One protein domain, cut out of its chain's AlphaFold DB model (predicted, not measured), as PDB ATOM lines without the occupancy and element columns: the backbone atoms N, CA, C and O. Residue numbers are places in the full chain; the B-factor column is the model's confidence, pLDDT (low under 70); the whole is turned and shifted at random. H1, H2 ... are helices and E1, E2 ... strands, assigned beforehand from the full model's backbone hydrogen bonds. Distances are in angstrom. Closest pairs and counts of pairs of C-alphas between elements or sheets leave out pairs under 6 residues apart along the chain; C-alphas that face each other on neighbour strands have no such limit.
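What this domain is: This is residues 150 to 291 of the 291 residues of an uncharacterized protein of bacterium 0.1xD8-82 (UniProt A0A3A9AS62). One long helix, H3, is the spine of an elongated model: H1 runs back beside one half of it, with the short H4 next to H1's first residues, while H2 and two small strand hairpins, E1 with E2 and E3 with E4, gather round its other half. H5 packs steeply on H3 through residues 277 to 281, and residues 283 to 291 stick out. The printed part has 142 residues with five named helices and four named strands, in the order H1, E1, E2, H2, E3, E4, H3, H4, H5; both two-stranded sheets are antiparallel, and the class is mostly helix. The whole is loose, with a radius of gyration of the C-alphas of 17.9 A and spans of 55 by 35 by 24 A.

Where its parts are: Find C-alpha 150 at (109.108, 94.527, 114.619); from there H1, residues 150 to 169, runs 28.6 A. Next come E1, residues 171 to 174, and E2, residues 180 to 183. H2, residues 187 to 202, is 24.2 A long, with a kink of 25 degrees near residue 195. E3 is residues 207 to 209 and E4 is residues 219 to 221. At C-alpha 223, (124.649, 113.278, 156.435), begins H3, residues 223 to 253, 45.2 A long. H4 is residues 257 to 261; H5, residues 276 to 289, runs 20.5 A to C-alpha 289 at (139.577, 106.731, 133.734).

How they stand to each other: Start at H3, the hub, which touches three helices. H1 touches it at a shallow tilt of 11 degrees, opposite ways; the closest C-alphas, of Ile 156 and Arg 248, are 6.3 A apart. Look next at the hairpin E1 and E2, where N 173 and O 181 are 2.8 A apart, within hydrogen-bond range; the closest C-alphas of E1 and H3, of Val 173 and Ile 229, are 6.3 A apart. H2 touches H3 at residues 223 to 233 of H3 alone, at a steep tilt of 42 degrees, opposite ways, closest at the C-alphas of Val 200 and Asn 223, 5.6 A. In the hairpin E3 and E4, N 209 and O 219 are 2.9 A apart, within hydrogen-bond range; the closest C-alphas of H2 and E3, of Ser 199 and Ile 207, are 6.8 A apart. H4 touches residues 151 to 155 of H1 alone, closest at the C-alphas of Lys 152 and Val 260, 6.4 A. H5 touches residues 239 to 246 of H3 alone, at a steep tilt of 56 degrees, opposite ways, closest at the C-alphas of Thr 242 and Leu 278, 6.4 A; H1 and H5 are apart. Every O i to N i+4 pair is within hydrogen-bond range in H1, H3, H4 and H5, and 9 of 12 are in H2.

The domain as a whole: The two C-alphas farthest apart, of Glu 205 and Asp 256, are 55.5 A from each other. The printed part has no cut. The link from H4 to H5, residues 262 to 275, is long. Mean pLDDT of the printed part is 93.3; look for values under 70 at residues 289 to 291.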
ATOM      1  N   GLU A 150     109.279  95.514 113.543       98.06
ATOM      2  CA  GLU A 150     109.108  94.527 114.619       98.06
ATOM      3  C   GLU A 150     110.456  94.116 115.229       98.06
ATOM      4  O   GLU A 150     110.586  94.073 116.456       98.06
ATOM      5  N   VAL A 151     111.497  93.935 114.403       98.69
ATOM      6  CA  VAL A 151     112.872  93.691 114.884       98.69
ATOM      7  C   VAL A 151     113.351  94.852 115.763       98.69
ATOM      8  O   VAL A 151     113.896  94.626 116.846       98.69
ATOM      9  N   LYS A 152     113.119  96.103 115.337       98.75
ATOM     10  CA  LYS A 152     113.442  97.306 116.121       98.75
ATOM     11  C   LYS A 152     112.681  97.335 117.440       98.75
ATOM     12  O   LYS A 152     113.302  97.542 118.481       98.75
ATOM     13  N   ALA A 153     111.369  97.095 117.423       98.56
ATOM     14  CA  ALA A 153     110.550  97.076 118.631       98.56
ATOM     15  C   ALA A 153     111.046  96.023 119.634       98.56
ATOM     16  O   ALA A 153     111.264  96.342 120.803       98.56
ATOM     17  N   ARG A 154     111.323  94.799 119.165       98.50
ATOM     18  CA  ARG A 154     111.896  93.735 119.997       98.50
ATOM     19  C   ARG A 154     113.255  94.129 120.569       98.50
ATOM     20  O   ARG A 154     113.474  93.947 121.765       98.50
ATOM     21  N   LYS A 155     114.153  94.690 119.752       98.75
ATOM     22  CA  LYS A 155     115.475  95.133 120.219       98.75
ATOM     23  C   LYS A 155     115.366  96.249 121.258       98.75
ATOM     24  O   LYS A 155     116.108  96.247 122.232       98.75
ATOM     25  N   ILE A 156     114.426  97.179 121.098       98.75
ATOM     26  CA  ILE A 156     114.174  98.232 122.089       98.75
ATOM     27  C   ILE A 156     113.735  97.622 123.425       98.75
ATOM     28  O   ILE A 156     114.308  97.976 124.452       98.75
ATOM     29  N   SER A 157     112.795  96.670 123.419       98.56
ATOM     30  CA  SER A 157     112.382  95.962 124.640       98.56
ATOM     31  C   SER A 157     113.522  95.156 125.274       98.56
ATOM     32  O   SER A 157     113.652  95.132 126.495       98.56
ATOM     33  N   GLU A 158     114.384  94.534 124.466       98.62
ATOM     34  CA  GLU A 158     115.600  93.864 124.943       98.62
ATOM     35  C   GLU A 158     116.550  94.852 125.643       98.62
ATOM     36  O   GLU A 158     117.041  94.574 126.737       98.62
ATOM     37  N   MET A 159     116.775  96.031 125.051       98.62
ATOM     38  CA  MET A 159     117.627  97.071 125.639       98.62
ATOM     39  C   MET A 159     117.011  97.701 126.893       98.62
ATOM     40  O   MET A 159     117.747  98.089 127.798       98.62
ATOM     41  N   GLU A 160     115.683  97.777 126.979       98.06
ATOM     42  CA  GLU A 160     114.978  98.191 128.194       98.06
ATOM     43  C   GLU A 160     115.206  97.200 129.336       98.06
ATOM     44  O   GLU A 160     115.564  97.597 130.444       98.06
ATOM     45  N   ALA A 161     115.063  95.902 129.057       98.12
ATOM     46  CA  ALA A 161     115.333  94.854 130.033       98.12
ATOM     47  C   ALA A 161     116.804  94.877 130.485       98.12
ATOM     48  O   ALA A 161     117.089  94.740 131.675       98.12
ATOM     49  N   ALA A 162     117.737  95.116 129.559       98.12
ATOM     50  CA  ALA A 162     119.153  95.272 129.882       98.12
ATOM     51  C   ALA A 162     119.418  96.500 130.774       98.12
ATOM     52  O   ALA A 162     120.126  96.377 131.771       98.12
ATOM     53  N   GLN A 163     118.809  97.657 130.481       96.75
ATOM     54  CA  GLN A 163     118.873  98.834 131.356       96.75
ATOM     55  C   GLN A 163     118.367  98.508 132.762       96.75
ATOM     56  O   GLN A 163     119.024  98.850 133.743       96.75
ATOM     57  N   GLN A 164     117.203  97.864 132.871       95.00
ATOM     58  CA  GLN A 164     116.606  97.520 134.161       95.00
ATOM     59  C   GLN A 164     117.502  96.574 134.962       95.00
ATOM     60  O   GLN A 164     117.696  96.797 136.153       95.00
ATOM     61  N   ALA A 165     118.099  95.573 134.312       95.25
ATOM     62  CA  ALA A 165     119.046  94.666 134.952       95.25
ATOM     63  C   ALA A 165     120.299  95.402 135.459       95.25
ATOM     64  O   ALA A 165     120.748  95.149 136.575       95.25
ATOM     65  N   VAL A 166     120.831  96.347 134.675       95.06
ATOM     66  CA  VAL A 166     121.974  97.180 135.080       95.06
ATOM     67  C   VAL A 166     121.613  98.074 136.270       95.06
ATOM     68  O   VAL A 166     122.337  98.088 137.262       95.06
ATOM     69  N   MET A 167     120.460  98.745 136.229       93.88
ATOM     70  CA  MET A 167     119.976  99.566 137.345       93.88
ATOM     71  C   MET A 167     119.730  98.728 138.605       93.88
ATOM     72  O   MET A 167     120.155  99.107 139.691       93.88
ATOM     73  N   GLN A 168     119.109  97.553 138.483       91.62
ATOM     74  CA  GLN A 168     118.926  96.636 139.608       91.62
ATOM     75  C   GLN A 168     120.269  96.197 140.207       91.62
ATOM     76  O   GLN A 168     120.381  96.089 141.427       91.62
ATOM     77  N   GLY A 169     121.277  95.989 139.354       91.25
ATOM     78  CA  GLY A 169     122.644  95.664 139.748       91.25
ATOM     79  C   GLY A 169     123.322  96.731 140.603       91.25
ATOM     80  O   GLY A 169     124.282  96.398 141.280       91.25
ATOM     81  N   GLY A 170     122.816  97.967 140.628       92.81
ATOM     82  CA  GLY A 170     123.231  98.990 141.581       92.81
ATOM     83  C   GLY A 170     124.605  99.606 141.318       92.81
ATOM     84  O   GLY A 170     125.196  99.471 140.248       92.81
ATOM     85  N   ILE A 171     125.113 100.318 142.322       94.38
ATOM     86  CA  ILE A 171     126.386 101.047 142.265       94.38
ATOM     87  C   ILE A 171     127.241 100.782 143.498       94.38
ATOM     88  O   ILE A 171     126.727 100.514 144.579       94.38
ATOM     89  N   ASN A 172     128.557 100.913 143.348       94.88
ATOM     90  CA  ASN A 172     129.477 100.965 144.480       94.88
ATOM     91  C   ASN A 172     129.828 102.423 144.771       94.88
ATOM     92  O   ASN A 172     130.224 103.149 143.861       94.88
ATOM     93  N   VAL A 173     129.708 102.842 146.027       94.62
ATOM     94  CA  VAL A 173     129.974 104.218 146.459       94.62
ATOM     95  C   VAL A 173     131.100 104.218 147.485       94.62
ATOM     96  O   VAL A 173     131.060 103.464 148.456       94.62
ATOM     97  N   ALA A 174     132.093 105.079 147.260       94.94
ATOM     98  CA  ALA A 174     133.121 105.388 148.246       94.94
ATOM     99  C   ALA A 174     132.529 106.307 149.321       94.94
ATOM    100  O   ALA A 174     132.091 107.417 149.008       94.94
ATOM    101  N   LEU A 175     132.507 105.850 150.569       94.94
ATOM    102  CA  LEU A 175     132.032 106.624 151.712       94.94
ATOM    103  C   LEU A 175     133.148 107.506 152.284       94.94
ATOM    104  O   LEU A 175     134.327 107.369 151.946       94.94
ATOM    105  N   THR A 176     132.784 108.436 153.167       96.25
ATOM    106  CA  THR A 176     133.721 109.416 153.745       96.25
ATOM    107  C   THR A 176     134.801 108.791 154.626       96.25
ATOM    108  O   THR A 176     135.867 109.384 154.802       96.25
ATOM    109  N   ASP A 177     134.565 107.588 155.147       93.25
ATOM    110  CA  ASP A 177     135.540 106.808 155.912       93.25
ATOM    111  C   ASP A 177     136.512 105.999 155.028       93.25
ATOM    112  O   ASP A 177     137.420 105.344 155.542       93.25
ATOM    113  N   GLY A 178     136.347 106.067 153.702       92.62
ATOM    114  CA  GLY A 178     137.145 105.341 152.717       92.62
ATOM    115  C   GLY A 178     136.658 103.920 152.428       92.62
ATOM    116  O   GLY A 178     137.285 103.227 151.626       92.62
ATOM    117  N   SER A 179     135.566 103.466 153.049       92.00
ATOM    118  CA  SER A 179     134.937 102.192 152.699       92.00
ATOM    119  C   SER A 179     134.219 102.273 151.348       92.00
ATOM    120  O   SER A 179     133.746 103.330 150.932       92.00
ATOM    121  N   MET A 180     134.154 101.142 150.643       93.50
ATOM    122  CA  MET A 180     133.346 100.980 149.435       93.50
ATOM    123  C   MET A 180     132.130 100.138 149.789       93.50
ATOM    124  O   MET A 180     132.285  98.975 150.164       93.50
ATOM    125  N   GLU A 181     130.936 100.702 149.641       90.88
ATOM    126  CA  GLU A 181     129.687  99.981 149.882       90.88
ATOM    127  C   GLU A 181     128.842  99.881 148.613       90.88
ATOM    128  O   GLU A 181     128.869 100.761 147.750       90.88
ATOM    129  N   HIS A 182     128.109  98.775 148.500       91.88
ATOM    130  CA  HIS A 182     127.245  98.481 147.369       91.88
ATOM    131  C   HIS A 182     125.800  98.896 147.662       91.88
ATOM    132  O   HIS A 182     125.250  98.546 148.704       91.88
ATOM    133  N   PHE A 183     125.171  99.588 146.716       90.75
ATOM    134  CA  PHE A 183     123.796 100.059 146.810       90.75
ATOM    135  C   PHE A 183     123.005  99.582 145.599       90.75
ATOM    136  O   PHE A 183     123.219 100.061 144.485       90.75
ATOM    137  N   ALA A 184     122.062  98.667 145.829       89.44
ATOM    138  CA  ALA A 184     121.086  98.277 144.821       89.44
ATOM    139  C   ALA A 184     120.237  99.489 144.406       89.44
ATOM    140  O   ALA A 184     119.844 100.296 145.252       89.44
ATOM    141  N   LEU A 185     119.928  99.605 143.113       90.69
ATOM    142  CA  LEU A 185     119.102 100.687 142.567       90.69
ATOM    143  C   LEU A 185     117.878 100.136 141.829       90.69
ATOM    144  O   LEU A 185     117.508 100.621 140.760       90.69
ATOM    145  N   ALA A 186     117.208  99.140 142.409       87.88
ATOM    146  CA  ALA A 186     115.852  98.807 141.988       87.88
ATOM    147  C   ALA A 186     114.885  99.982 142.265       87.88
ATOM    148  O   ALA A 186     115.193 100.930 142.990       87.88
ATOM    149  N   GLU A 187     113.704  99.954 141.642       87.06
ATOM    150  CA  GLU A 187     112.758 101.083 141.652       87.06
ATOM    151  C   GLU A 187     112.365 101.521 143.076       87.06
ATOM    152  O   GLU A 187     112.190 102.711 143.352       87.06
ATOM    153  N   TYR A 188     112.246 100.560 143.997       86.44
ATOM    154  CA  TYR A 188     111.956 100.835 145.400       86.44
ATOM    155  C   TYR A 188     113.098 101.608 146.075       86.44
ATOM    156  O   TYR A 188     112.857 102.646 146.698       86.44
ATOM    157  N   GLU A 189     114.338 101.149 145.910       89.81
ATOM    158  CA  GLU A 189     115.543 101.767 146.457       89.81
ATOM    159  C   GLU A 189     115.751 103.177 145.894       89.81
ATOM    160  O   GLU A 189     116.016 104.104 146.660       89.81
ATOM    161  N   GLN A 190     115.529 103.387 144.592       88.94
ATOM    162  CA  GLN A 190     115.609 104.717 143.977       88.94
ATOM    163  C   GLN A 190     114.603 105.700 144.595       88.94
ATOM    164  O   GLN A 190     114.977 106.799 145.011       88.94
ATOM    165  N   LYS A 191     113.329 105.298 144.719       89.62
ATOM    166  CA  LYS A 191     112.286 106.127 145.356       89.62
ATOM    167  C   LYS A 191     112.637 106.451 146.804       89.62
ATOM    168  O   LYS A 191     112.418 107.572 147.267       89.62
ATOM    169  N   ARG A 192     113.194 105.477 147.521       89.75
ATOM    170  CA  ARG A 192     113.628 105.667 148.900       89.75
ATOM    171  C   ARG A 192     114.789 106.655 149.003       89.75
ATOM    172  O   ARG A 192     114.720 107.546 149.845       89.75
ATOM    173  N   LEU A 193     115.813 106.539 148.154       91.75
ATOM    174  CA  LEU A 193     116.935 107.486 148.117       91.75
ATOM    175  C   LEU A 193     116.451 108.915 147.853       91.75
ATOM    176  O   LEU A 193     116.884 109.841 148.537       91.75
ATOM    177  N   MET A 194     115.492 109.095 146.939       89.06
ATOM    178  CA  MET A 194     114.872 110.403 146.701       89.06
ATOM    179  C   MET A 194     114.170 110.945 147.953       89.06
ATOM    180  O   MET A 194     114.328 112.117 148.285       89.06
ATOM    181  N   ALA A 195     113.437 110.109 148.695       90.81
ATOM    182  CA  ALA A 195     112.775 110.537 149.929       90.81
ATOM    183  C   ALA A 195     113.772 110.955 151.031       90.81
ATOM    184  O   ALA A 195     113.500 111.886 151.792       90.81
ATOM    185  N   LEU A 196     114.944 110.312 151.097       93.62
ATOM    186  CA  LEU A 196     115.986 110.620 152.086       93.62
ATOM    187  C   LEU A 196     116.688 111.967 151.851       93.62
ATOM    188  O   LEU A 196     117.336 112.473 152.768       93.62
ATOM    189  N   GLN A 197     116.493 112.612 150.693       93.69
ATOM    190  CA  GLN A 197     116.967 113.982 150.461       93.69
ATOM    191  C   GLN A 197     116.415 114.979 151.485       93.69
ATOM    192  O   GLN A 197     117.108 115.928 151.846       93.69
ATOM    193  N   ALA A 198     115.196 114.763 151.988       94.31
ATOM    194  CA  ALA A 198     114.610 115.625 153.008       94.31
ATOM    195  C   ALA A 198     115.379 115.548 154.339       94.31
ATOM    196  O   ALA A 198     115.661 116.584 154.937       94.31
ATOM    197  N   SER A 199     115.771 114.341 154.766       94.31
ATOM    198  CA  SER A 199     116.614 114.141 155.955       94.31
ATOM    199  C   SER A 199     118.006 114.736 155.771       94.31
ATOM    200  O   SER A 199     118.527 115.398 156.668       94.31
ATOM    201  N   VAL A 200     118.583 114.576 154.578       96.06
ATOM    202  CA  VAL A 200     119.855 115.216 154.236       96.06
ATOM    203  C   VAL A 200     119.750 116.741 154.349       96.06
ATOM    204  O   VAL A 200     120.572 117.360 155.022       96.06
ATOM    205  N   ALA A 201     118.714 117.346 153.763       95.25
ATOM    206  CA  ALA A 201     118.489 118.790 153.799       95.25
ATOM    207  C   ALA A 201     118.187 119.326 155.211       95.25
ATOM    208  O   ALA A 201     118.522 120.470 155.518       95.25
ATOM    209  N   ALA A 202     117.578 118.507 156.073       96.06
ATOM    210  CA  ALA A 202     117.343 118.832 157.477       96.06
ATOM    211  C   ALA A 202     118.626 118.808 158.331       96.06
ATOM    212  O   ALA A 202     118.615 119.312 159.454       96.06
ATOM    213  N   GLY A 203     119.729 118.260 157.807       96.12
ATOM    214  CA  GLY A 203     120.979 118.101 158.548       96.12
ATOM    215  C   GLY A 203     120.971 116.901 159.498       96.12
ATOM    216  O   GLY A 203     121.703 116.904 160.486       96.12
ATOM    217  N   ASP A 204     120.139 115.886 159.235       96.81
ATOM    218  CA  ASP A 204     120.123 114.665 160.041       96.81
ATOM    219  C   ASP A 204     121.462 113.922 159.898       96.81
ATOM    220  O   ASP A 204     121.914 113.659 158.786       96.81
ATOM    221  N   GLU A 205     122.071 113.535 161.023       95.81
ATOM    222  CA  GLU A 205     123.348 112.790 161.061       95.81
ATOM    223  C   GLU A 205     123.178 111.281 161.296       95.81
ATOM    224  O   GLU A 205     124.147 110.528 161.379       95.81
ATOM    225  N   LYS A 206     121.934 110.823 161.458       95.81
ATOM    226  CA  LYS A 206     121.586 109.409 161.641       95.81
ATOM    227  C   LYS A 206     120.454 109.040 160.698       95.81
ATOM    228  O   LYS A 206     119.306 108.913 161.120       95.81
ATOM    229  N   ILE A 207     120.785 108.872 159.421       95.31
ATOM    230  CA  ILE A 207     119.810 108.586 158.368       95.31
ATOM    231  C   ILE A 207     119.702 107.064 158.170       95.31
ATOM    232  O   ILE A 207     120.710 106.433 157.849       95.31
ATOM    233  N   PRO A 208     118.526 106.446 158.392       91.75
ATOM    234  CA  PRO A 208     118.368 104.998 158.296       91.75
ATOM    235  C   PRO A 208     118.228 104.520 156.843       91.75
ATOM    236  O   PRO A 208     117.330 104.954 156.113       91.75
ATOM    237  N   TRP A 209     119.048 103.547 156.457       87.50
ATOM    238  CA  TRP A 209     118.997 102.869 155.163       87.50
ATOM    239  C   TRP A 209     118.979 101.348 155.334       87.50
ATOM    240  O   TRP A 209     119.624 100.799 156.224       87.50
ATOM    241  N   HIS A 210     118.219 100.685 154.469       82.25
ATOM    242  CA  HIS A 210     118.264  99.246 154.224       82.25
ATOM    243  C   HIS A 210     117.817  98.998 152.785       82.25
ATOM    244  O   HIS A 210     117.114  99.827 152.191       82.25
ATOM    245  N   THR A 211     118.188  97.852 152.242       74.38
ATOM    246  CA  THR A 211     117.649  97.384 150.967       74.38
ATOM    247  C   THR A 211     116.288  96.702 151.180       74.38
ATOM    248  O   THR A 211     115.740  96.678 152.291       74.38
ATOM    249  N   SER A 212     115.682  96.215 150.098       75.38
ATOM    250  CA  SER A 212     114.541  95.293 150.153       75.38
ATOM    251  C   SER A 212     114.916  93.880 150.627       75.38
ATOM    252  O   SER A 212     114.014  93.089 150.910       75.38
ATOM    253  N   ASP A 213     116.211  93.573 150.751       77.19
ATOM    254  CA  ASP A 213     116.696  92.331 151.344       77.19
ATOM    255  C   ASP A 213     116.429  92.325 152.857       77.19
ATOM    256  O   ASP A 213     116.819  93.236 153.585       77.19
ATOM    257  N   LEU A 214     115.729  91.294 153.334       79.62
ATOM    258  CA  LEU A 214     115.390  91.143 154.751       79.62
ATOM    259  C   LEU A 214     116.578  90.670 155.592       79.62
ATOM    260  O   LEU A 214     116.546  90.830 156.814       79.62
ATOM    261  N   ASP A 215     117.602  90.102 154.951       82.69
ATOM    262  CA  ASP A 215     118.826  89.655 155.610       82.69
ATOM    263  C   ASP A 215     119.856  90.795 155.754       82.69
ATOM    264  O   ASP A 215     120.822  90.658 156.509       82.69
ATOM    265  N   ASP A 216     119.622  91.942 155.101       79.00
ATOM    266  CA  ASP A 216     120.423  93.162 155.228       79.00
ATOM    267  C   ASP A 216     119.838  94.092 156.315       79.00
ATOM    268  O   ASP A 216     118.796  94.735 156.121       79.00
ATOM    269  N   PRO A 217     120.452  94.166 157.513       84.12
ATOM    270  CA  PRO A 217     119.898  94.941 158.612       84.12
ATOM    271  C   PRO A 217     119.948  96.445 158.327       84.12
ATOM    272  O   PRO A 217     120.904  96.974 157.769       84.12
ATOM    273  N   CYS A 218     118.950  97.174 158.830       87.81
ATOM    274  CA  CYS A 218     118.944  98.636 158.774       87.81
ATOM    275  C   CYS A 218     120.161  99.247 159.481       87.81
ATOM    276  O   CYS A 218     120.448  98.939 160.642       87.81
ATOM    277  N   ARG A 219     120.846 100.158 158.782       90.69
ATOM    278  CA  ARG A 219     122.047 100.863 159.243       90.69
ATOM    279  C   ARG A 219     121.848 102.371 159.176       90.69
ATOM    280  O   ARG A 219     121.055 102.881 158.389       90.69
ATOM    281  N   TYR A 220     122.585 103.087 160.021       93.94
ATOM    282  CA  TYR A 220     122.640 104.544 159.981       93.94
ATOM    283  C   TYR A 220     123.820 105.016 159.143       93.94
ATOM    284  O   TYR A 220     124.936 104.540 159.338       93.94
ATOM    285  N   PHE A 221     123.561 106.001 158.293       95.00
ATOM    286  CA  PHE A 221     124.566 106.745 157.544       95.00
ATOM    287  C   PHE A 221     124.620 108.191 158.039       95.00
ATOM    288  O   PHE A 221     123.604 108.741 158.488       95.00
ATOM    289  N   THR A 222     125.812 108.787 157.972       97.06
ATOM    290  CA  THR A 222     126.006 110.215 158.261       97.06
ATOM    291  C   THR A 222     125.348 111.070 157.182       97.06
ATOM    292  O   THR A 222     125.017 110.576 156.096       97.06
ATOM    293  N   ASN A 223     125.178 112.368 157.449       97.38
ATOM    294  CA  ASN A 223     124.649 113.278 156.435       97.38
ATOM    295  C   ASN A 223     125.541 113.293 155.180       97.38
ATOM    296  O   ASN A 223     125.045 113.197 154.058       97.38
ATOM    297  N   ALA A 224     126.861 113.346 155.383       97.44
ATOM    298  CA  ALA A 224     127.850 113.402 154.311       97.44
ATOM    299  C   ALA A 224     127.883 112.116 153.467       97.44
ATOM    300  O   ALA A 224     127.912 112.193 152.239       97.44
ATOM    301  N   ASP A 225     127.814 110.939 154.097       96.75
ATOM    302  CA  ASP A 225     127.767 109.668 153.364       96.75
ATOM    303  C   ASP A 225     126.476 109.540 152.555       96.75
ATOM    304  O   ASP A 225     126.506 109.189 151.377       96.75
ATOM    305  N   MET A 226     125.331 109.887 153.152       96.25
ATOM    306  CA  MET A 226     124.050 109.824 152.447       96.25
ATOM    307  C   MET A 226     123.991 110.811 151.271       96.25
ATOM    308  O   MET A 226     123.420 110.483 150.230       96.25
ATOM    309  N   GLN A 227     124.628 111.984 151.381       96.06
ATOM    310  CA  GLN A 227     124.806 112.896 150.246       96.06
ATOM    311  C   GLN A 227     125.585 112.242 149.101       96.06
ATOM    312  O   GLN A 227     125.165 112.356 147.948       96.06
ATOM    313  N   LEU A 228     126.690 111.547 149.398       95.94
ATOM    314  CA  LEU A 228     127.474 110.831 148.388       95.94
ATOM    315  C   LEU A 228     126.644 109.730 147.723       95.94
ATOM    316  O   LEU A 228     126.620 109.653 146.495       95.94
ATOM    317  N   ILE A 229     125.925 108.926 148.508       95.19
ATOM    318  CA  ILE A 229     125.092 107.826 148.002       95.19
ATOM    319  C   ILE A 229     124.003 108.359 147.066       95.19
ATOM    320  O   ILE A 229     123.907 107.915 145.923       95.19
ATOM    321  N   ILE A 230     123.218 109.347 147.513       94.75
ATOM    322  CA  ILE A 230     122.135 109.935 146.710       94.75
ATOM    323  C   ILE A 230     122.690 110.566 145.433       94.75
ATOM    324  O   ILE A 230     122.134 110.348 144.358       94.75
ATOM    325  N   LYS A 231     123.786 111.326 145.532       94.69
ATOM    326  CA  LYS A 231     124.403 111.977 144.374       94.69
ATOM    327  C   LYS A 231     124.829 110.948 143.322       94.69
ATOM    328  O   LYS A 231     124.407 111.064 142.176       94.69
ATOM    329  N   ASN A 232     125.606 109.935 143.715       95.00
ATOM    330  CA  ASN A 232     126.083 108.905 142.788       95.00
ATOM    331  C   ASN A 232     124.912 108.112 142.181       95.00
ATOM    332  O   ASN A 232     124.906 107.852 140.982       95.00
ATOM    333  N   ALA A 233     123.892 107.777 142.980       94.62
ATOM    334  CA  ALA A 233     122.703 107.078 142.495       94.62
ATOM    335  C   ALA A 233     121.928 107.894 141.449       94.62
ATOM    336  O   ALA A 233     121.516 107.355 140.422       94.62
ATOM    337  N   MET A 234     121.752 109.198 141.681       92.38
ATOM    338  CA  MET A 234     121.084 110.090 140.732       92.38
ATOM    339  C   MET A 234     121.891 110.291 139.451       92.38
ATOM    340  O   MET A 234     121.311 110.266 138.368       92.38
ATOM    341  N   GLU A 235     123.208 110.483 139.553       93.81
ATOM    342  CA  GLU A 235     124.095 110.607 138.390       93.81
ATOM    343  C   GLU A 235     124.052 109.330 137.537       93.81
ATOM    344  O   GLU A 235     123.872 109.406 136.321       93.81
ATOM    345  N   TYR A 236     124.101 108.160 138.180       95.06
ATOM    346  CA  TYR A 236     123.999 106.862 137.516       95.06
ATOM    347  C   TYR A 236     122.648 106.655 136.818       95.06
ATOM    348  O   TYR A 236     122.603 106.307 135.636       95.06
ATOM    349  N   GLY A 237     121.540 106.933 137.515       94.38
ATOM    350  CA  GLY A 237     120.199 106.853 136.932       94.38
ATOM    351  C   GLY A 237     120.027 107.800 135.743       94.38
ATOM    352  O   GLY A 237     119.584 107.382 134.675       94.38
ATOM    353  N   THR A 238     120.480 109.049 135.889       94.69
ATOM    354  CA  THR A 238     120.421 110.064 134.823       94.69
ATOM    355  C   THR A 238     121.219 109.631 133.592       94.69
ATOM    356  O   THR A 238     120.749 109.796 132.462       94.69
ATOM    357  N   TYR A 239     122.407 109.050 133.790       96.50
ATOM    358  CA  TYR A 239     123.208 108.497 132.700       96.50
ATOM    359  C   TYR A 239     122.450 107.396 131.956       96.50
ATOM    360  O   TYR A 239     122.297 107.488 130.741       96.50
ATOM    361  N   HIS A 240     121.921 106.392 132.661       97.06
ATOM    362  CA  HIS A 240     121.244 105.263 132.020       97.06
ATOM    363  C   HIS A 240     119.946 105.662 131.309       97.06
ATOM    364  O   HIS A 240     119.665 105.145 130.226       97.06
ATOM    365  N   GLU A 241     119.181 106.609 131.857       96.00
ATOM    366  CA  GLU A 241     118.009 107.180 131.185       96.00
ATOM    367  C   GLU A 241     118.388 107.921 129.897       96.00
ATOM    368  O   GLU A 241     117.765 107.720 128.846       96.00
ATOM    369  N   THR A 242     119.436 108.749 129.958       98.06
ATOM    370  CA  THR A 242     119.937 109.513 128.808       98.06
ATOM    371  C   THR A 242     120.491 108.577 127.734       98.06
ATOM    372  O   THR A 242     120.107 108.671 126.566       98.06
ATOM    373  N   TYR A 243     121.327 107.622 128.140       98.56
ATOM    374  CA  TYR A 243     121.901 106.592 127.284       98.56
ATOM    375  C   TYR A 243     120.811 105.781 126.580       98.56
ATOM    376  O   TYR A 243     120.827 105.670 125.358       98.56
ATOM    377  N   TYR A 244     119.822 105.259 127.314       98.44
ATOM    378  CA  TYR A 244     118.756 104.446 126.724       98.44
ATOM    379  C   TYR A 244     117.878 105.244 125.752       98.44
ATOM    380  O   TYR A 244     117.452 104.727 124.714       98.44
ATOM    381  N   ARG A 245     117.605 106.523 126.038       98.31
ATOM    382  CA  ARG A 245     116.895 107.401 125.096       98.31
ATOM    383  C   ARG A 245     117.648 107.527 123.773       98.31
ATOM    384  O   ARG A 245     117.044 107.356 122.713       98.31
ATOM    385  N   ASP A 246     118.943 107.798 123.832       98.69
ATOM    386  CA  ASP A 246     119.762 107.996 122.639       98.69
ATOM    387  C   ASP A 246     120.038 106.657 121.919       98.69
ATOM    388  O   ASP A 246     120.059 106.609 120.689       98.69
ATOM    389  N   LEU A 247     120.118 105.540 122.654       98.81
ATOM    390  CA  LEU A 247     120.211 104.190 122.091       98.81
ATOM    391  C   LEU A 247     118.963 103.829 121.282       98.81
ATOM    392  O   LEU A 247     119.077 103.317 120.173       98.81
ATOM    393  N   ARG A 248     117.762 104.142 121.786       98.56
ATOM    394  CA  ARG A 248     116.513 103.955 121.027       98.56
ATOM    395  C   ARG A 248     116.487 104.794 119.757       98.56
ATOM    396  O   ARG A 248     116.014 104.327 118.726       98.56
ATOM    397  N   ARG A 249     116.992 106.032 119.816       98.44
ATOM    398  CA  ARG A 249     117.137 106.881 118.625       98.44
ATOM    399  C   ARG A 249     118.068 106.230 117.600       98.44
ATOM    400  O   ARG A 249     117.741 106.253 116.419       98.44
ATOM    401  N   TYR A 250     119.175 105.642 118.052       98.75
ATOM    402  CA  TYR A 250     120.085 104.894 117.191       98.75
ATOM    403  C   TYR A 250     119.430 103.637 116.602       98.75
ATOM    404  O   TYR A 250     119.437 103.474 115.394       98.75
ATOM    405  N   ILE A 251     118.774 102.790 117.403       98.75
ATOM    406  CA  ILE A 251     118.081 101.589 116.894       98.75
ATOM    407  C   ILE A 251     117.062 101.953 115.807       98.75
ATOM    408  O   ILE A 251     116.992 101.305 114.765       98.75
ATOM    409  N   ASN A 252     116.293 103.022 116.025       98.62
ATOM    410  CA  ASN A 252     115.268 103.453 115.079       98.62
ATOM    411  C   ASN A 252     115.833 104.017 113.767       98.62
ATOM    412  O   ASN A 252     115.112 104.008 112.767       98.62
ATOM    413  N   SER A 253     117.088 104.478 113.744       98.44
ATOM    414  CA  SER A 253     117.736 104.975 112.524       98.44
ATOM    415  C   SER A 253     118.326 103.872 111.641       98.44
ATOM    416  O   SER A 253     118.682 104.152 110.501       98.44
ATOM    417  N   LEU A 254     118.429 102.636 112.138       98.69
ATOM    418  CA  LEU A 254     118.988 101.514 111.385       98.69
ATOM    419  C   LEU A 254     118.018 101.035 110.295       98.69
ATOM    420  O   LEU A 254     116.806 100.959 110.507       98.69
ATOM    421  N   GLU A 255     118.562 100.694 109.127       98.12
ATOM    422  CA  GLU A 255     117.785 100.355 107.921       98.12
ATOM    423  C   GLU A 255     117.764  98.851 107.606       98.12
ATOM    424  O   GLU A 255     117.061  98.414 106.696       98.12
ATOM    425  N   ASP A 256     118.499  98.038 108.366       98.00
ATOM    426  CA  ASP A 256     118.574  96.598 108.162       98.00
ATOM    427  C   ASP A 256     118.546  95.816 109.481       98.00
ATOM    428  O   ASP A 256     118.952  96.295 110.545       98.00
ATOM    429  N   LYS A 257     118.061  94.574 109.400       98.50
ATOM    430  CA  LYS A 257     117.876  93.715 110.573       98.50
ATOM    431  C   LYS A 257     119.192  93.327 111.239       98.50
ATOM    432  O   LYS A 257     119.227  93.201 112.457       98.50
ATOM    433  N   ALA A 258     120.257  93.114 110.467       98.38
ATOM    434  CA  ALA A 258     121.527  92.652 111.015       98.38
ATOM    435  C   ALA A 258     122.167  93.737 111.889       98.38
ATOM    436  O   ALA A 258     122.643  93.441 112.983       98.38
ATOM    437  N   SER A 259     122.103  94.996 111.451       98.44
ATOM    438  CA  SER A 259     122.554  96.141 112.240       98.44
ATOM    439  C   SER A 259     121.737  96.308 113.519       98.44
ATOM    440  O   SER A 259     122.321  96.537 114.575       98.44
ATOM    441  N   VAL A 260     120.404  96.164 113.455       98.81
ATOM    442  CA  VAL A 260     119.545  96.219 114.657       98.81
ATOM    443  C   VAL A 260     119.930  95.117 115.642       98.81
ATOM    444  O   VAL A 260     120.055  95.374 116.837       98.81
ATOM    445  N   GLU A 261     120.169  93.900 115.157       98.50
ATOM    446  CA  GLU A 261     120.543  92.766 116.005       98.50
ATOM    447  C   GLU A 261     121.918  92.902 116.653       98.50
ATOM    448  O   GLU A 261     122.122  92.407 117.760       98.50
ATOM    449  N   ALA A 262     122.840  93.606 115.999       98.50
ATOM    450  CA  ALA A 262     124.174  93.867 116.520       98.50
ATOM    451  C   ALA A 262     124.198  94.886 117.676       98.50
ATOM    452  O   ALA A 262     125.235  95.038 118.324       98.50
ATOM    453  N   VAL A 263     123.092  95.591 117.943       98.75
ATOM    454  CA  VAL A 263     123.010  96.550 119.050       98.75
ATOM    455  C   VAL A 263     123.049  95.819 120.392       98.75
ATOM    456  O   VAL A 263     122.226  94.948 120.667       98.75
ATOM    457  N   THR A 264     123.979  96.228 121.255       98.44
ATOM    458  CA  THR A 264     124.136  95.708 122.620       98.44
ATOM    459  C   THR A 264     124.127  96.836 123.642       98.44
ATOM    460  O   THR A 264     124.701  97.902 123.404       98.44
ATOM    461  N   TYR A 265     123.557  96.589 124.819       98.25
ATOM    462  CA  TYR A 265     123.556  97.572 125.900       98.25
ATOM    463  C   TYR A 265     124.983  97.837 126.404       98.25
ATOM    464  O   TYR A 265     125.745  96.901 126.638       98.25
ATOM    465  N   GLY A 266     125.355  99.108 126.553       96.38
ATOM    466  CA  GLY A 266     126.715  99.528 126.907       96.38
ATOM    467  C   GLY A 266     127.648  99.751 125.710       96.38
ATOM    468  O   GLY A 266     128.791 100.156 125.907       96.38
ATOM    469  N   MET A 267     127.187  99.547 124.468       97.69
ATOM    470  CA  MET A 267     127.964  99.951 123.295       97.69
ATOM    471  C   MET A 267     128.135 101.473 123.234       97.69
ATOM    472  O   MET A 267     127.247 102.231 123.640       97.69
ATOM    473  N   VAL A 268     129.238 101.918 122.633       96.88
ATOM    474  CA  VAL A 268     129.437 103.329 122.297       96.88
ATOM    475  C   VAL A 268     128.478 103.703 121.164       96.88
ATOM    476  O   VAL A 268     128.670 103.313 120.014       96.88
ATOM    477  N   ILE A 269     127.435 104.468 121.490       98.12
ATOM    478  CA  ILE A 269     126.452 104.970 120.514       98.12
ATOM    479  C   ILE A 269     127.167 105.881 119.499       98.12
ATOM    480  O   ILE A 269     127.988 106.687 119.938       98.12
ATOM    481  N   PRO A 270     126.912 105.831 118.180       98.12
ATOM    482  CA  PRO A 270     127.568 106.730 117.221       98.12
ATOM    483  C   PRO A 270     127.270 108.211 117.485       98.12
ATOM    484  O   PRO A 270     126.185 108.561 117.953       98.12
ATOM    485  N   SER A 271     128.238 109.090 117.203       97.06
ATOM    486  CA  SER A 271     128.200 110.509 117.593       97.06
ATOM    487  C   SER A 271     126.964 111.263 117.103       97.06
ATOM    488  O   SER A 271     126.425 112.078 117.843       97.06
ATOM    489  N   GLU A 272     126.475 110.969 115.899       97.31
ATOM    490  CA  GLU A 272     125.312 111.632 115.303       97.31
ATOM    491  C   GLU A 272     123.981 111.320 116.016       97.31
ATOM    492  O   GLU A 272     123.005 112.070 115.885       97.31
ATOM    493  N   PHE A 273     123.937 110.237 116.798       98.00
ATOM    494  CA  PHE A 273     122.752 109.822 117.553       98.00
ATOM    495  C   PHE A 273     122.812 110.216 119.029       98.00
ATOM    496  O   PHE A 273     121.790 110.137 119.710       98.00
ATOM    497  N   ARG A 274     123.961 110.711 119.504       97.50
ATOM    498  CA  ARG A 274     124.116 111.237 120.863       97.50
ATOM    499  C   ARG A 274     123.440 112.599 120.979       97.50
ATOM    500  O   ARG A 274     123.495 113.434 120.076       97.50
ATOM    501  N   SER A 275     122.801 112.832 122.111       97.88
ATOM    502  CA  SER A 275     122.488 114.170 122.594       97.88
ATOM    503  C   SER A 275     123.755 114.848 123.121       97.88
ATOM    504  O   SER A 275     124.725 114.178 123.473       97.88
ATOM    505  N   GLU A 276     123.731 116.181 123.204       97.69
ATOM    506  CA  GLU A 276     124.791 116.968 123.855       97.69
ATOM    507  C   GLU A 276     125.081 116.440 125.268       97.69
ATOM    508  O   GLU A 276     126.228 116.186 125.614       97.69
ATOM    509  N   VAL A 277     124.024 116.126 126.024       97.69
ATOM    510  CA  VAL A 277     124.121 115.580 127.386       97.69
ATOM    511  C   VAL A 277     124.892 114.256 127.425       97.69
ATOM    512  O   VAL A 277     125.765 114.087 128.270       97.69
ATOM    513  N   LEU A 278     124.605 113.313 126.519       97.81
ATOM    514  CA  LEU A 278     125.327 112.037 126.490       97.81
ATOM    515  C   LEU A 278     126.787 112.216 126.049       97.81
ATOM    516  O   LEU A 278     127.666 111.516 126.546       97.81
ATOM    517  N   ALA A 279     127.049 113.140 125.121       97.25
ATOM    518  CA  ALA A 279     128.411 113.454 124.702       97.25
ATOM    519  C   ALA A 279     129.246 113.997 125.874       97.25
ATOM    520  O   ALA A 279     130.360 113.516 126.089       97.25
ATOM    521  N   ASP A 280     128.682 114.909 126.668       97.25
ATOM    522  CA  ASP A 280     129.325 115.437 127.875       97.25
ATOM    523  C   ASP A 280     129.553 114.341 128.927       97.25
ATOM    524  O   ASP A 280     130.622 114.275 129.537       97.25
ATOM    525  N   MET A 281     128.584 113.435 129.114       95.94
ATOM    526  CA  MET A 281     128.716 112.303 130.039       95.94
ATOM    527  C   MET A 281     129.840 111.340 129.640       95.94
ATOM    528  O   MET A 281     130.599 110.914 130.509       95.94
ATOM    529  N   TYR A 282     129.983 111.012 128.351       95.31
ATOM    530  CA  TYR A 282     131.100 110.184 127.882       95.31
ATOM    531  C   TYR A 282     132.449 110.868 128.105       95.31
ATOM    532  O   TYR A 282     133.360 110.240 128.639       95.31
ATOM    533  N   ALA A 283     132.563 112.159 127.780       93.94
ATOM    534  CA  ALA A 283     133.795 112.911 128.011       93.94
ATOM    535  C   ALA A 283     134.174 112.953 129.505       93.94
ATOM    536  O   ALA A 283     135.344 112.815 129.861       93.94
ATOM    537  N   ALA A 284     133.185 113.098 130.394       91.06
ATOM    538  CA  ALA A 284     133.404 113.064 131.837       91.06
ATOM    539  C   ALA A 284     133.876 111.684 132.334       91.06
ATOM    540  O   ALA A 284     134.744 111.620 133.204       91.06
ATOM    541  N   GLN A 285     133.339 110.589 131.785       87.88
ATOM    542  CA  GLN A 285     133.752 109.224 132.132       87.88
ATOM    543  C   GLN A 285     135.171 108.906 131.648       87.88
ATOM    544  O   GLN A 285     135.945 108.319 132.400       87.88
ATOM    545  N   GLU A 286     135.534 109.318 130.431       84.56
ATOM    546  CA  GLU A 286     136.898 109.164 129.902       84.56
ATOM    547  C   GLU A 286     137.916 109.901 130.787       84.56
ATOM    548  O   GLU A 286     138.907 109.312 131.213       84.56
ATOM    549  N   ALA A 287     137.617 111.145 131.179       80.94
ATOM    550  CA  ALA A 287     138.480 111.928 132.067       80.94
ATOM    551  C   ALA A 287     138.652 111.310 133.470       80.94
ATOM    552  O   ALA A 287     139.666 111.547 134.119       80.94
ATOM    553  N   GLN A 288     137.681 110.525 133.952       71.50
ATOM    554  CA  GLN A 288     137.772 109.807 135.229       71.50
ATOM    555  C   GLN A 288     138.595 108.514 135.141       71.50
ATOM    556  O   GLN A 288     139.058 108.034 136.170       71.50
ATOM    557  N   GLN A 289     138.778 107.944 133.946       64.75
ATOM    558  CA  GLN A 289     139.577 106.731 133.734       64.75
ATOM    559  C   GLN A 289     141.077 107.021 133.545       64.75
ATOM    560  O   GLN A 289     141.893 106.108 133.667       64.75
ATOM    561  N   GLU A 290     141.448 108.272 133.258       52.59
ATOM    562  CA  GLU A 290     142.842 108.712 133.072       52.59
ATOM    563  C   GLU A 290     143.530 109.209 134.366       52.59
ATOM    564  O   GLU A 290     144.709 109.571 134.329       52.59
ATOM    565  N   VAL A 291     142.816 109.222 135.502       44.12
ATOM    566  CA  VAL A 291     143.280 109.690 136.828       44.12
ATOM    567  C   VAL A 291     143.485 108.516 137.779       44.12
ATOM    568  O   VAL A 291     144.514 108.528 138.494       44.12
TER     569      VAL A 291